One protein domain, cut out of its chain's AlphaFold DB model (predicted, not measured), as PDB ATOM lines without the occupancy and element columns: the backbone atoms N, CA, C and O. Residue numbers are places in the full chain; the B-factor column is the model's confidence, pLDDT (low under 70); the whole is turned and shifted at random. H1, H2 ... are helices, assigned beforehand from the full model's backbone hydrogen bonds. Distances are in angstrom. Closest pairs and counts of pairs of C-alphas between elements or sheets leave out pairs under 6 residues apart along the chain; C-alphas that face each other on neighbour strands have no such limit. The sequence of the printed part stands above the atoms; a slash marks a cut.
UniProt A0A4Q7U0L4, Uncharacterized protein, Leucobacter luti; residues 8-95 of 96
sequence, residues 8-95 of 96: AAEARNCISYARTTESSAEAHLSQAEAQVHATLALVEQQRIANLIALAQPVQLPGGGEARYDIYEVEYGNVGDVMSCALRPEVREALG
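Overview. This is residues 8 to 95 of the 96 residues of an uncharacterized protein of Leucobacter luti (UniProt A0A4Q7U0L4). A helical hairpin of unequal arms, short H1 folded back beside the first half of long H2, with a loose loop at the far end of H2 and small H3 after it. H2 makes most of the length; residues 71 to 81 stick out. The printed part has 88 residues with three named helices, H1, H2, H3, and no named strand; it is all helix by class and extended, with a radius of gyration of the C-alphas of 21.4 A and spans of 65 by 30 by 22 A.

Along the chain. H1, residues 8 to 20, begins at C-alpha 8 (227.409, 179.634, 170.048) and is 19.0 A long. H2, residues 24 to 55, is 46.4 A long. H3, residues 88 to 93, ends at C-alpha 93 (205.577, 166.611, 176.651).

Arrangement. H1 and H2 form a hairpin and touch, H2 with residues 26 to 41 alone; their closest C-alphas, Ala 18 and Ala 27, are 4.1 A apart. They run opposite ways at a shallow tilt of 17 degrees. H3 is apart from H1, and only just from H2, at 8.4 A. Residues 58 to 59 pair with 65 to 66, antiparallel. In H1, H2 and H3 every O i to N i+4 pair is within hydrogen-bond range.

Size, cuts and confidence. The C-alphas farthest apart, Glu 22 and Gly 62, are 66.0 A apart. The printed part has no cut. The link from H1 to H2 is tight; that from H2 to H3 is long, 32 residues. Mean pLDDT of the printed part is 75.1, with residues 56 to 61 and 63 to 95 under 70.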
ATOM      1  N   ALA A   8     227.783 178.233 169.881       92.50
ATOM      2  CA  ALA A   8     227.409 179.634 170.048       92.50
ATOM      3  C   ALA A   8     228.583 180.566 169.710       92.50
ATOM      4  O   ALA A   8     228.369 181.618 169.103       92.50
ATOM      5  N   ALA A   9     229.811 180.189 170.076       94.31
ATOM      6  CA  ALA A   9     231.015 180.904 169.666       94.31
ATOM      7  C   ALA A   9     231.224 180.833 168.145       94.31
ATOM      8  O   ALA A   9     231.415 181.877 167.521       94.31
ATOM      9  N   GLU A  10     231.083 179.653 167.534       95.88
ATOM     10  CA  GLU A  10     231.236 179.496 166.079       95.88
ATOM     11  C   GLU A  10     230.206 180.310 165.290       95.88
ATOM     12  O   GLU A  10     230.564 181.029 164.359       95.88
ATOM     13  N   ALA A  11     228.937 180.325 165.717       95.81
ATOM     14  CA  ALA A  11     227.917 181.157 165.077       95.81
ATOM     15  C   ALA A  11     228.287 182.654 165.088       95.81
ATOM     16  O   ALA A  11     228.078 183.362 164.100       95.81
ATOM     17  N   ARG A  12     228.863 183.150 166.193       96.94
ATOM     18  CA  ARG A  12     229.329 184.545 166.290       96.94
ATOM     19  C   ARG A  12     230.529 184.803 165.386       96.94
ATOM     20  O   ARG A  12     230.576 185.866 164.766       96.94
ATOM     21  N   ASN A  13     231.460 183.855 165.294       96.94
ATOM     22  CA  ASN A  13     232.624 183.956 164.415       96.94
ATOM     23  C   ASN A  13     232.194 184.049 162.947       96.94
ATOM     24  O   ASN A  13     232.611 184.979 162.257       96.94
ATOM     25  N   CYS A  14     231.289 183.172 162.503       96.44
ATOM     26  CA  CYS A  14     230.725 183.203 161.154       96.44
ATOM     27  C   CYS A  14     230.017 184.541 160.862       96.44
ATOM     28  O   CYS A  14     230.285 185.185 159.849       96.44
ATOM     29  N   ILE A  15     229.184 185.052 161.780       97.38
ATOM     30  CA  ILE A  15     228.553 186.375 161.604       97.38
ATOM     31  C   ILE A  15     229.604 187.485 161.507       97.38
ATOM     32  O   ILE A  15     229.469 188.384 160.678       97.38
ATOM     33  N   SER A  16     230.642 187.453 162.345       97.44
ATOM     34  CA  SER A  16     231.722 188.438 162.287       97.44
ATOM     35  C   SER A  16     232.437 188.401 160.936       97.44
ATOM     36  O   SER A  16     232.626 189.454 160.332       97.44
ATOM     37  N   TYR A  17     232.765 187.208 160.435       96.94
ATOM     38  CA  TYR A  17     233.394 187.018 159.128       96.94
ATOM     39  C   TYR A  17     232.511 187.529 157.984       96.94
ATOM     40  O   TYR A  17     232.965 188.318 157.155       96.94
ATOM     41  N   ALA A  18     231.223 187.168 157.983       96.69
ATOM     42  CA  ALA A  18     230.259 187.620 156.983       96.69
ATOM     43  C   ALA A  18     230.126 189.151 156.920       96.69
ATOM     44  O   ALA A  18     229.781 189.697 155.876       96.69
ATOM     45  N   ARG A  19     230.380 189.855 158.033       96.38
ATOM     46  CA  ARG A  19     230.329 191.327 158.098       96.38
ATOM     47  C   ARG A  19     231.584 192.001 157.558       96.38
ATOM     48  O   ARG A  19     231.512 193.178 157.219       96.38
ATOM     49  N   THR A  20     232.715 191.302 157.546       96.88
ATOM     50  CA  THR A  20     234.012 191.865 157.152       96.88
ATOM     51  C   THR A  20     234.479 191.408 155.780       96.88
ATOM     52  O   THR A  20     235.340 192.065 155.204       96.88
ATOM     53  N   THR A  21     233.958 190.294 155.259       95.25
ATOM     54  CA  THR A  21     234.315 189.832 153.913       95.25
ATOM     55  C   THR A  21     233.738 190.763 152.845       95.25
ATOM     56  O   THR A  21     232.600 191.222 152.933       95.25
ATOM     57  N   GLU A  22     234.537 191.042 151.817       96.31
ATOM     58  CA  GLU A  22     234.123 191.827 150.648       96.31
ATOM     59  C   GLU A  22     233.359 190.964 149.627       96.31
ATOM     60  O   GLU A  22     232.651 191.479 148.758       96.31
ATOM     61  N   SER A  23     233.479 189.637 149.733       97.69
ATOM     62  CA  SER A  23     232.824 188.686 148.842       97.69
ATOM     63  C   SER A  23     231.394 188.409 149.296       97.69
ATOM     64  O   SER A  23     231.153 187.774 150.321       97.69
ATOM     65  N   SER A  24     230.424 188.821 148.477       96.12
ATOM     66  CA  SER A  24     229.001 188.549 148.726       96.12
ATOM     67  C   SER A  24     228.699 187.045 148.842       96.12
ATOM     68  O   SER A  24     227.950 186.619 149.719       96.12
ATOM     69  N   ALA A  25     229.335 186.213 148.008       96.69
ATOM     70  CA  ALA A  25     229.138 184.764 148.046       96.69
ATOM     71  C   ALA A  25     229.635 184.149 149.366       96.69
ATOM     72  O   ALA A  25     228.950 183.316 149.959       96.69
ATOM     73  N   GLU A  26     230.795 184.589 149.854       96.75
ATOM     74  CA  GLU A  26     231.337 184.126 151.135       96.75
ATOM     75  C   GLU A  26     230.525 184.642 152.323       96.75
ATOM     76  O   GLU A  26     230.303 183.901 153.279       96.75
ATOM     77  N   ALA A  27     230.029 185.882 152.252       96.31
ATOM     78  CA  ALA A  27     229.144 186.428 153.272       96.31
ATOM     79  C   ALA A  27     227.872 185.580 153.409       96.31
ATOM     80  O   ALA A  27     227.468 185.250 154.523       96.31
ATOM     81  N   HIS A  28     227.264 185.177 152.289       97.38
ATOM     82  CA  HIS A  28     226.083 184.315 152.292       97.38
ATOM     83  C   HIS A  28     226.365 182.910 152.826       97.38
ATOM     84  O   HIS A  28     225.578 182.399 153.624       97.38
ATOM     85  N   LEU A  29     227.483 182.296 152.429       97.38
ATOM     86  CA  LEU A  29     227.879 180.990 152.957       97.38
ATOM     87  C   LEU A  29     228.073 181.052 154.476       97.38
ATOM     88  O   LEU A  29     227.493 180.256 155.210       97.38
ATOM     89  N   SER A  30     228.805 182.055 154.957       97.12
ATOM     90  CA  SER A  30     229.088 182.207 156.381       97.12
ATOM     91  C   SER A  30     227.829 182.553 157.194       97.12
ATOM     92  O   SER A  30     227.665 182.097 158.324       97.12
ATOM     93  N   GLN A  31     226.861 183.271 156.613       97.56
ATOM     94  CA  GLN A  31     225.537 183.444 157.224       97.56
ATOM     95  C   GLN A  31     224.787 182.114 157.384       97.56
ATOM     96  O   GLN A  31     224.172 181.890 158.427       97.56
ATOM     97  N   ALA A  32     224.835 181.233 156.381       97.50
ATOM     98  CA  ALA A  32     224.203 179.917 156.463       97.50
ATOM     99  C   ALA A  32     224.881 179.030 157.523       97.50
ATOM    100  O   ALA A  32     224.199 178.394 158.327       97.50
ATOM    101  N   GLU A  33     226.212 179.041 157.595       97.25
ATOM    102  CA  GLU A  33     226.970 178.337 158.640       97.25
ATOM    103  C   GLU A  33     226.626 178.853 160.042       97.25
ATOM    104  O   GLU A  33     226.378 178.064 160.957       97.25
ATOM    105  N   ALA A  34     226.513 180.175 160.206       97.25
ATOM    106  CA  ALA A  34     226.091 180.773 161.466       97.25
ATOM    107  C   ALA A  34     224.703 180.289 161.903       97.25
ATOM    108  O   ALA A  34     224.487 180.028 163.088       97.25
ATOM    109  N   GLN A  35     223.765 180.150 160.961       97.62
ATOM    110  CA  GLN A  35     222.426 179.630 161.244       97.62
ATOM    111  C   GLN A  35     222.477 178.177 161.722       97.62
ATOM    112  O   GLN A  35     221.847 177.854 162.728       97.62
ATOM    113  N   VAL A  36     223.267 177.321 161.064       97.25
ATOM    114  CA  VAL A  36     223.447 175.919 161.479       97.25
ATOM    115  C   VAL A  36     223.997 175.844 162.903       97.25
ATOM    116  O   VAL A  36     223.430 175.156 163.755       97.25
ATOM    117  N   HIS A  37     225.061 176.593 163.192       97.25
ATOM    118  CA  HIS A  37     225.653 176.630 164.525       97.25
ATOM    119  C   HIS A  37     224.692 177.189 165.584       97.25
ATOM    120  O   HIS A  37     224.598 176.633 166.680       97.25
ATOM    121  N   ALA A  38     223.908 178.217 165.258       95.62
ATOM    122  CA  ALA A  38     222.888 178.741 166.159       95.62
ATOM    123  C   ALA A  38     221.808 177.692 166.479       95.62
ATOM    124  O   ALA A  38     221.433 177.534 167.642       95.62
ATOM    125  N   THR A  39     221.338 176.930 165.487       96.38
ATOM    126  CA  THR A  39     220.365 175.850 165.708       96.38
ATOM    127  C   THR A  39     220.941 174.731 166.575       96.38
ATOM    128  O   THR A  39     220.272 174.278 167.501       96.38
ATOM    129  N   LEU A  40     222.189 174.314 166.337       94.75
ATOM    130  CA  LEU A  40     222.853 173.307 167.172       94.75
ATOM    131  C   LEU A  40     223.015 173.784 168.619       94.75
ATOM    132  O   LEU A  40     222.745 173.028 169.552       94.75
ATOM    133  N   ALA A  41     223.388 175.051 168.813       92.06
ATOM    134  CA  ALA A  41     223.468 175.647 170.140       92.06
ATOM    135  C   ALA A  41     222.104 175.627 170.850       92.06
ATOM    136  O   ALA A  41     222.041 175.279 172.026       92.06
ATOM    137  N   LEU A  42     221.005 175.933 170.150       94.25
ATOM    138  CA  LEU A  42     219.653 175.872 170.717       94.25
ATOM    139  C   LEU A  42     219.255 174.453 171.141       94.25
ATOM    140  O   LEU A  42     218.706 174.274 172.227       94.25
ATOM    141  N   VAL A  43     219.557 173.445 170.320       93.38
ATOM    142  CA  VAL A  43     219.288 172.039 170.660       93.38
ATOM    143  C   VAL A  43     220.071 171.621 171.902       93.38
ATOM    144  O   VAL A  43     219.507 170.991 172.796       93.38
ATOM    145  N   GLU A  44     221.341 172.010 172.005       89.75
ATOM    146  CA  GLU A  44     222.153 171.693 173.182       89.75
ATOM    147  C   GLU A  44     221.650 172.418 174.438       89.75
ATOM    148  O   GLU A  44     221.568 171.809 175.505       89.75
ATOM    149  N   GLN A  45     221.222 173.682 174.322       88.50
ATOM    150  CA  GLN A  45     220.584 174.396 175.433       88.50
ATOM    151  C   GLN A  45     219.288 173.711 175.877       88.50
ATOM    152  O   GLN A  45     219.066 173.554 177.076       88.50
ATOM    153  N   GLN A  46     218.462 173.227 174.943       91.00
ATOM    154  CA  GLN A  46     217.266 172.458 175.286       91.00
ATOM    155  C   GLN A  46     217.622 171.123 175.956       91.00
ATOM    156  O   GLN A  46     216.977 170.731 176.927       91.00
ATOM    157  N   ARG A  47     218.671 170.432 175.492       87.81
ATOM    158  CA  ARG A  47     219.165 169.197 176.119       87.81
ATOM    159  C   ARG A  47     219.604 169.445 177.561       87.81
ATOM    160  O   ARG A  47     219.231 168.681 178.449       87.81
ATOM    161  N   ILE A  48     220.354 170.518 177.807       85.69
ATOM    162  CA  ILE A  48     220.782 170.925 179.151       85.69
ATOM    163  C   ILE A  48     219.571 171.296 180.012       85.69
ATOM    164  O   ILE A  48     219.472 170.825 181.143       85.69
ATOM    165  N   ALA A  49     218.623 172.074 179.483       83.25
ATOM    166  CA  ALA A  49     217.394 172.427 180.190       83.25
ATOM    167  C   ALA A  49     216.592 171.180 180.596       83.25
ATOM    168  O   ALA A  49     216.139 171.087 181.736       83.25
ATOM    169  N   ASN A  50     216.490 170.189 179.706       82.25
ATOM    170  CA  ASN A  50     215.842 168.912 179.998       82.25
ATOM    171  C   ASN A  50     216.576 168.147 181.105       82.25
ATOM    172  O   ASN A  50     215.938 167.646 182.027       82.25
ATOM    173  N   LEU A  51     217.909 168.086 181.059       82.12
ATOM    174  CA  LEU A  51     218.699 167.436 182.107       82.12
ATOM    175  C   LEU A  51     218.540 168.129 183.463       82.12
ATOM    176  O   LEU A  51     218.397 167.449 184.473       82.12
ATOM    177  N   ILE A  52     218.511 169.463 183.493       80.19
ATOM    178  CA  ILE A  52     218.252 170.228 184.719       80.19
ATOM    179  C   ILE A  52     216.846 169.923 185.244       80.19
ATOM    180  O   ILE A  52     216.687 169.675 186.435       80.19
ATOM    181  N   ALA A  53     215.836 169.912 184.372       79.31
ATOM    182  CA  ALA A  53     214.459 169.616 184.757       79.31
ATOM    183  C   ALA A  53     214.301 168.200 185.331       79.31
ATOM    184  O   ALA A  53     213.522 168.013 186.263       79.31
ATOM    185  N   LEU A  54     215.047 167.224 184.802       75.50
ATOM    186  CA  LEU A  54     215.069 165.852 185.310       75.50
ATOM    187  C   LEU A  54     215.865 165.719 186.612       75.50
ATOM    188  O   LEU A  54     215.457 164.969 187.484       75.50
ATOM    189  N   ALA A  55     216.974 166.442 186.771       75.12
ATOM    190  CA  ALA A  55     217.813 166.365 187.968       75.12
ATOM    191  C   ALA A  55     217.222 167.099 189.188       75.12
ATOM    192  O   ALA A  55     217.693 166.915 190.312       75.12
ATOM    193  N   GLN A  56     216.212 167.954 188.993       69.69
ATOM    194  CA  GLN A  56     215.569 168.666 190.095       69.69
ATOM    195  C   GLN A  56     214.763 167.700 190.979       69.69
ATOM    196  O   GLN A  56     213.934 166.948 190.462       69.69
ATOM    197  N   PRO A  57     214.965 167.724 192.311       63.84
ATOM    198  CA  PRO A  57     214.186 166.898 193.216       63.84
ATOM    199  C   PRO A  57     212.702 167.260 193.149       63.84
ATOM    200  O   PRO A  57     212.332 168.433 193.211       63.84
ATOM    201  N   VAL A  58     211.850 166.245 193.056       64.56
ATOM    202  CA  VAL A  58     210.397 166.401 193.122       64.56
ATOM    203  C   VAL A  58     209.965 166.251 194.577       64.56
ATOM    204  O   VAL A  58     210.274 165.252 195.227       64.56
ATOM    205  N   GLN A  59     209.233 167.236 195.097       62.59
ATOM    206  CA  GLN A  59     208.583 167.120 196.401       62.59
ATOM    207  C   GLN A  59     207.370 166.200 196.285       62.59
ATOM    208  O   GLN A  59     206.431 166.460 195.533       62.59
ATOM    209  N   LEU A  60     207.410 165.100 197.030       63.03
ATOM    210  CA  LEU A  60     206.338 164.124 197.089       63.03
ATOM    211  C   LEU A  60     205.197 164.643 197.981       63.03
ATOM    212  O   LEU A  60     205.459 165.285 199.010       63.03
ATOM    213  N   PRO A  61     203.929 164.324 197.656       47.97
ATOM    214  CA  PRO A  61     202.813 164.569 198.558       47.97
ATOM    215  C   PRO A  61     203.041 163.769 199.848       47.97
ATOM    216  O   PRO A  61     202.964 162.545 199.852       47.97
ATOM    217  N   GLY A  62     203.396 164.470 200.927       71.12
ATOM    218  CA  GLY A  62     203.856 163.867 202.184       71.12
ATOM    219  C   GLY A  62     205.159 164.456 202.735       71.12
ATOM    220  O   GLY A  62     205.544 164.108 203.845       71.12
ATOM    221  N   GLY A  63     205.817 165.364 202.005       66.00
ATOM    222  CA  GLY A  63     206.988 166.107 202.495       66.00
ATOM    223  C   GLY A  63     208.336 165.411 202.289       66.00
ATOM    224  O   GLY A  63     209.343 165.889 202.802       66.00
ATOM    225  N   GLY A  64     208.375 164.303 201.542       59.50
ATOM    226  CA  GLY A  64     209.625 163.682 201.095       59.50
ATOM    227  C   GLY A  64     210.177 164.356 199.835       59.50
ATOM    228  O   GLY A  64     209.406 164.785 198.980       59.50
ATOM    229  N   GLU A  65     211.499 164.429 199.694       52.19
ATOM    230  CA  GLU A  65     212.156 164.834 198.445       52.19
ATOM    231  C   GLU A  65     212.593 163.586 197.670       52.19
ATOM    232  O   GLU A  65     213.376 162.783 198.173       52.19
ATOM    233  N   ALA A  66     212.100 163.411 196.443       57.62
ATOM    234  CA  ALA A  66     212.601 162.404 195.515       57.62
ATOM    235  C   ALA A  66     213.658 163.044 194.609       57.62
ATOM    236  O   ALA A  66     213.333 163.930 193.819       57.62
ATOM    237  N   ARG A  67     214.918 162.611 194.709       57.06
ATOM    238  CA  ARG A  67     215.982 162.982 193.763       57.06
ATOM    239  C   ARG A  67     216.078 161.951 192.649       57.06
ATOM    240  O   ARG A  67     216.066 160.752 192.906       57.06
ATOM    241  N   TYR A  68     216.207 162.433 191.419       56.22
ATOM    242  CA  TYR A  68     216.602 161.605 190.289       56.22
ATOM    243  C   TYR A  68     218.117 161.487 190.281       56.22
ATOM    244  O   TYR A  68     218.813 162.378 189.790       56.22
ATOM    245  N   ASP A  69     218.634 160.388 190.811       52.41
ATOM    246  CA  ASP A  69     220.026 160.043 190.579       52.41
ATOM    247  C   ASP A  69     220.136 159.457 189.165       52.41
ATOM    248  O   ASP A  69     219.707 158.337 188.886       52.41
ATOM    249  N   ILE A  70     220.670 160.250 188.235       51.00
ATOM    250  CA  ILE A  70     221.008 159.782 186.889       51.00
ATOM    251  C   ILE A  70     222.312 158.983 187.014       51.00
ATOM    252  O   ILE A  70     223.401 159.533 186.862       51.00
ATOM    253  N   TYR A  71     222.213 157.696 187.346       46.81
ATOM    254  CA  TYR A  71     223.350 156.778 187.265       46.81
ATOM    255  C   TYR A  71     223.631 156.445 185.791       46.81
ATOM    256  O   TYR A  71     222.702 156.201 185.014       46.81
ATOM    257  N   GLU A  72     224.908 156.411 185.391       42.06
ATOM    258  CA  GLU A  72     225.295 155.637 184.208       42.06
ATOM    259  C   GLU A  72     224.820 154.201 184.447       42.06
ATOM    260  O   GLU A  72     225.120 153.612 185.485       42.06
ATOM    261  N   VAL A  73     224.009 153.664 183.532       42.81
ATOM    262  CA  VAL A  73     223.461 152.309 183.652       42.81
ATOM    263  C   VAL A  73     224.599 151.310 183.438       42.81
ATOM    264  O   VAL A  73     224.788 150.776 182.347       42.81
ATOM    265  N   GLU A  74     225.379 151.056 184.484       44.00
ATOM    266  CA  GLU A  74     226.124 149.814 184.607       44.00
ATOM    267  C   GLU A  74     225.103 148.706 184.868       44.00
ATOM    268  O   GLU A  74     224.346 148.727 185.837       44.00
ATOM    269  N   TYR A  75     225.033 147.763 183.930       47.34
ATOM    270  CA  TYR A  75     224.198 146.569 183.983       47.34
ATOM    271  C   TYR A  75     224.274 145.890 185.363       47.34
ATOM    272  O   TYR A  75     225.222 145.162 185.649       47.34
ATOM    273  N   GLY A  76     223.257 146.075 186.208       40.59
ATOM    274  CA  GLY A  76     223.229 145.428 187.516       40.59
ATOM    275  C   GLY A  76     221.951 145.680 188.306       40.59
ATOM    276  O   GLY A  76     221.821 146.697 188.965       40.59
ATOM    277  N   ASN A  77     221.043 144.700 188.261       41.41
ATOM    278  CA  ASN A  77     219.907 144.476 189.163       41.41
ATOM    279  C   ASN A  77     218.968 145.663 189.439       41.41
ATOM    280  O   ASN A  77     219.135 146.430 190.381       41.41
ATOM    281  N   VAL A  78     217.866 145.677 188.683       44.12
ATOM    282  CA  VAL A  78     216.627 146.412 188.981       44.12
ATOM    283  C   VAL A  78     215.949 145.769 190.200       44.12
ATOM    284  O   VAL A  78     214.976 145.031 190.082       44.12
ATOM    285  N   GLY A  79     216.520 145.985 191.379       39.66
ATOM    286  CA  GLY A  79     215.898 145.690 192.659       39.66
ATOM    287  C   GLY A  79     215.640 147.008 193.367       39.66
ATOM    288  O   GLY A  79     216.585 147.641 193.815       39.66
ATOM    289  N   ASP A  80     214.370 147.396 193.460       41.97
ATOM    290  CA  ASP A  80     213.895 148.513 194.291       41.97
ATOM    291  C   ASP A  80     214.146 149.938 193.760       41.97
ATOM    292  O   ASP A  80     214.429 150.876 194.507       41.97
ATOM    293  N   VAL A  81     213.983 150.144 192.447       44.00
ATOM    294  CA  VAL A  81     213.961 151.503 191.887       44.00
ATOM    295  C   VAL A  81     212.657 152.178 192.308       44.00
ATOM    296  O   VAL A  81     211.593 151.937 191.734       44.00
ATOM    297  N   MET A  82     212.774 152.996 193.356       42.72
ATOM    298  CA  MET A  82     211.827 154.021 193.784       42.72
ATOM    299  C   MET A  82     211.057 154.586 192.588       42.72
ATOM    300  O   MET A  82     211.642 154.900 191.556       42.72
ATOM    301  N   SER A  83     209.742 154.742 192.728       45.88
ATOM    302  CA  SER A  83     208.895 155.368 191.716       45.88
ATOM    303  C   SER A  83     209.322 156.824 191.498       45.88
ATOM    304  O   SER A  83     208.838 157.736 192.171       45.88
ATOM    305  N   CYS A  84     210.245 157.053 190.571       47.28
ATOM    306  CA  CYS A  84     210.634 158.385 190.155       47.28
ATOM    307  C   CYS A  84     209.495 158.944 189.285       47.28
ATOM    308  O   CYS A  84     209.383 158.637 188.098       47.28
ATOM    309  N   ALA A  85     208.567 159.680 189.901       55.66
ATOM    310  CA  ALA A  85     207.414 160.253 189.211       55.66
ATOM    311  C   ALA A  85     207.862 161.442 188.356       55.66
ATOM    312  O   ALA A  85     208.167 162.512 188.900       55.66
ATOM    313  N   LEU A  86     207.997 161.234 187.035       53.94
ATOM    314  CA  LEU A  86     208.338 162.306 186.094       53.94
ATOM    315  C   LEU A  86     207.409 163.487 186.356       53.94
ATOM    316  O   LEU A  86     206.212 163.293 186.587       53.94
ATOM    317  N   ARG A  87     207.955 164.707 186.324       59.00
ATOM    318  CA  ARG A  87     207.131 165.910 186.444       59.00
ATOM    319  C   ARG A  87     205.970 165.827 185.440       59.00
ATOM    320  O   ARG A  87     206.232 165.471 184.287       59.00
ATOM    321  N   PRO A  88     204.722 166.139 185.837       57.84
ATOM    322  CA  PRO A  88     203.556 165.975 184.971       57.84
ATOM    323  C   PRO A  88     203.724 166.645 183.606       57.84
ATOM    324  O   PRO A  88     203.368 166.053 182.594       57.84
ATOM    325  N   GLU A  89     204.354 167.822 183.567       59.03
ATOM    326  CA  GLU A  89     204.566 168.580 182.331       59.03
ATOM    327  C   GLU A  89     205.582 167.905 181.396       59.03
ATOM    328  O   GLU A  89     205.453 167.961 180.176       59.03
ATOM    329  N   VAL A  90     206.591 167.230 181.957       58.19
ATOM    330  CA  VAL A  90     207.583 166.458 181.191       58.19
ATOM    331  C   VAL A  90     206.960 165.164 180.681       58.19
ATOM    332  O   VAL A  90     207.206 164.767 179.546       58.19
ATOM    333  N   ARG A  91     206.123 164.520 181.500       59.69
ATOM    334  CA  ARG A  91     205.381 163.321 181.106       59.69
ATOM    335  C   ARG A  91     204.443 163.618 179.931       59.69
ATOM    336  O   ARG A  91     204.474 162.904 178.934       59.69
ATOM    337  N   GLU A  92     203.698 164.719 180.015       61.69
ATOM    338  CA  GLU A  92     202.819 165.208 178.950       61.69
ATOM    339  C   GLU A  92     203.597 165.562 177.673       61.69
ATOM    340  O   GLU A  92     203.231 165.115 176.589       61.69
ATOM    341  N   ALA A  93     204.721 166.279 177.792       59.50
ATOM    342  CA  ALA A  93     205.577 166.611 176.651       59.50
ATOM    343  C   ALA A  93     206.194 165.376 175.960       59.50
ATOM    344  O   ALA A  93     206.521 165.435 174.775       59.50
ATOM    345  N   LEU A  94     206.350 164.265 176.686       55.72
ATOM    346  CA  LEU A  94     206.856 162.990 176.168       55.72
ATOM    347  C   LEU A  94     205.744 162.029 175.704       55.72
ATOM    348  O   LEU A  94     206.062 160.972 175.161       55.72
ATOM    349  N   GLY A  95     204.464 162.376 175.886       57.69
ATOM    350  CA  GLY A  95     203.324 161.529 175.514       57.69
ATOM    351  C   GLY A  95     203.138 160.284 176.393       57.69
ATOM    352  O   GLY A  95     202.642 159.268 175.902       57.69
TER     353      GLY A  95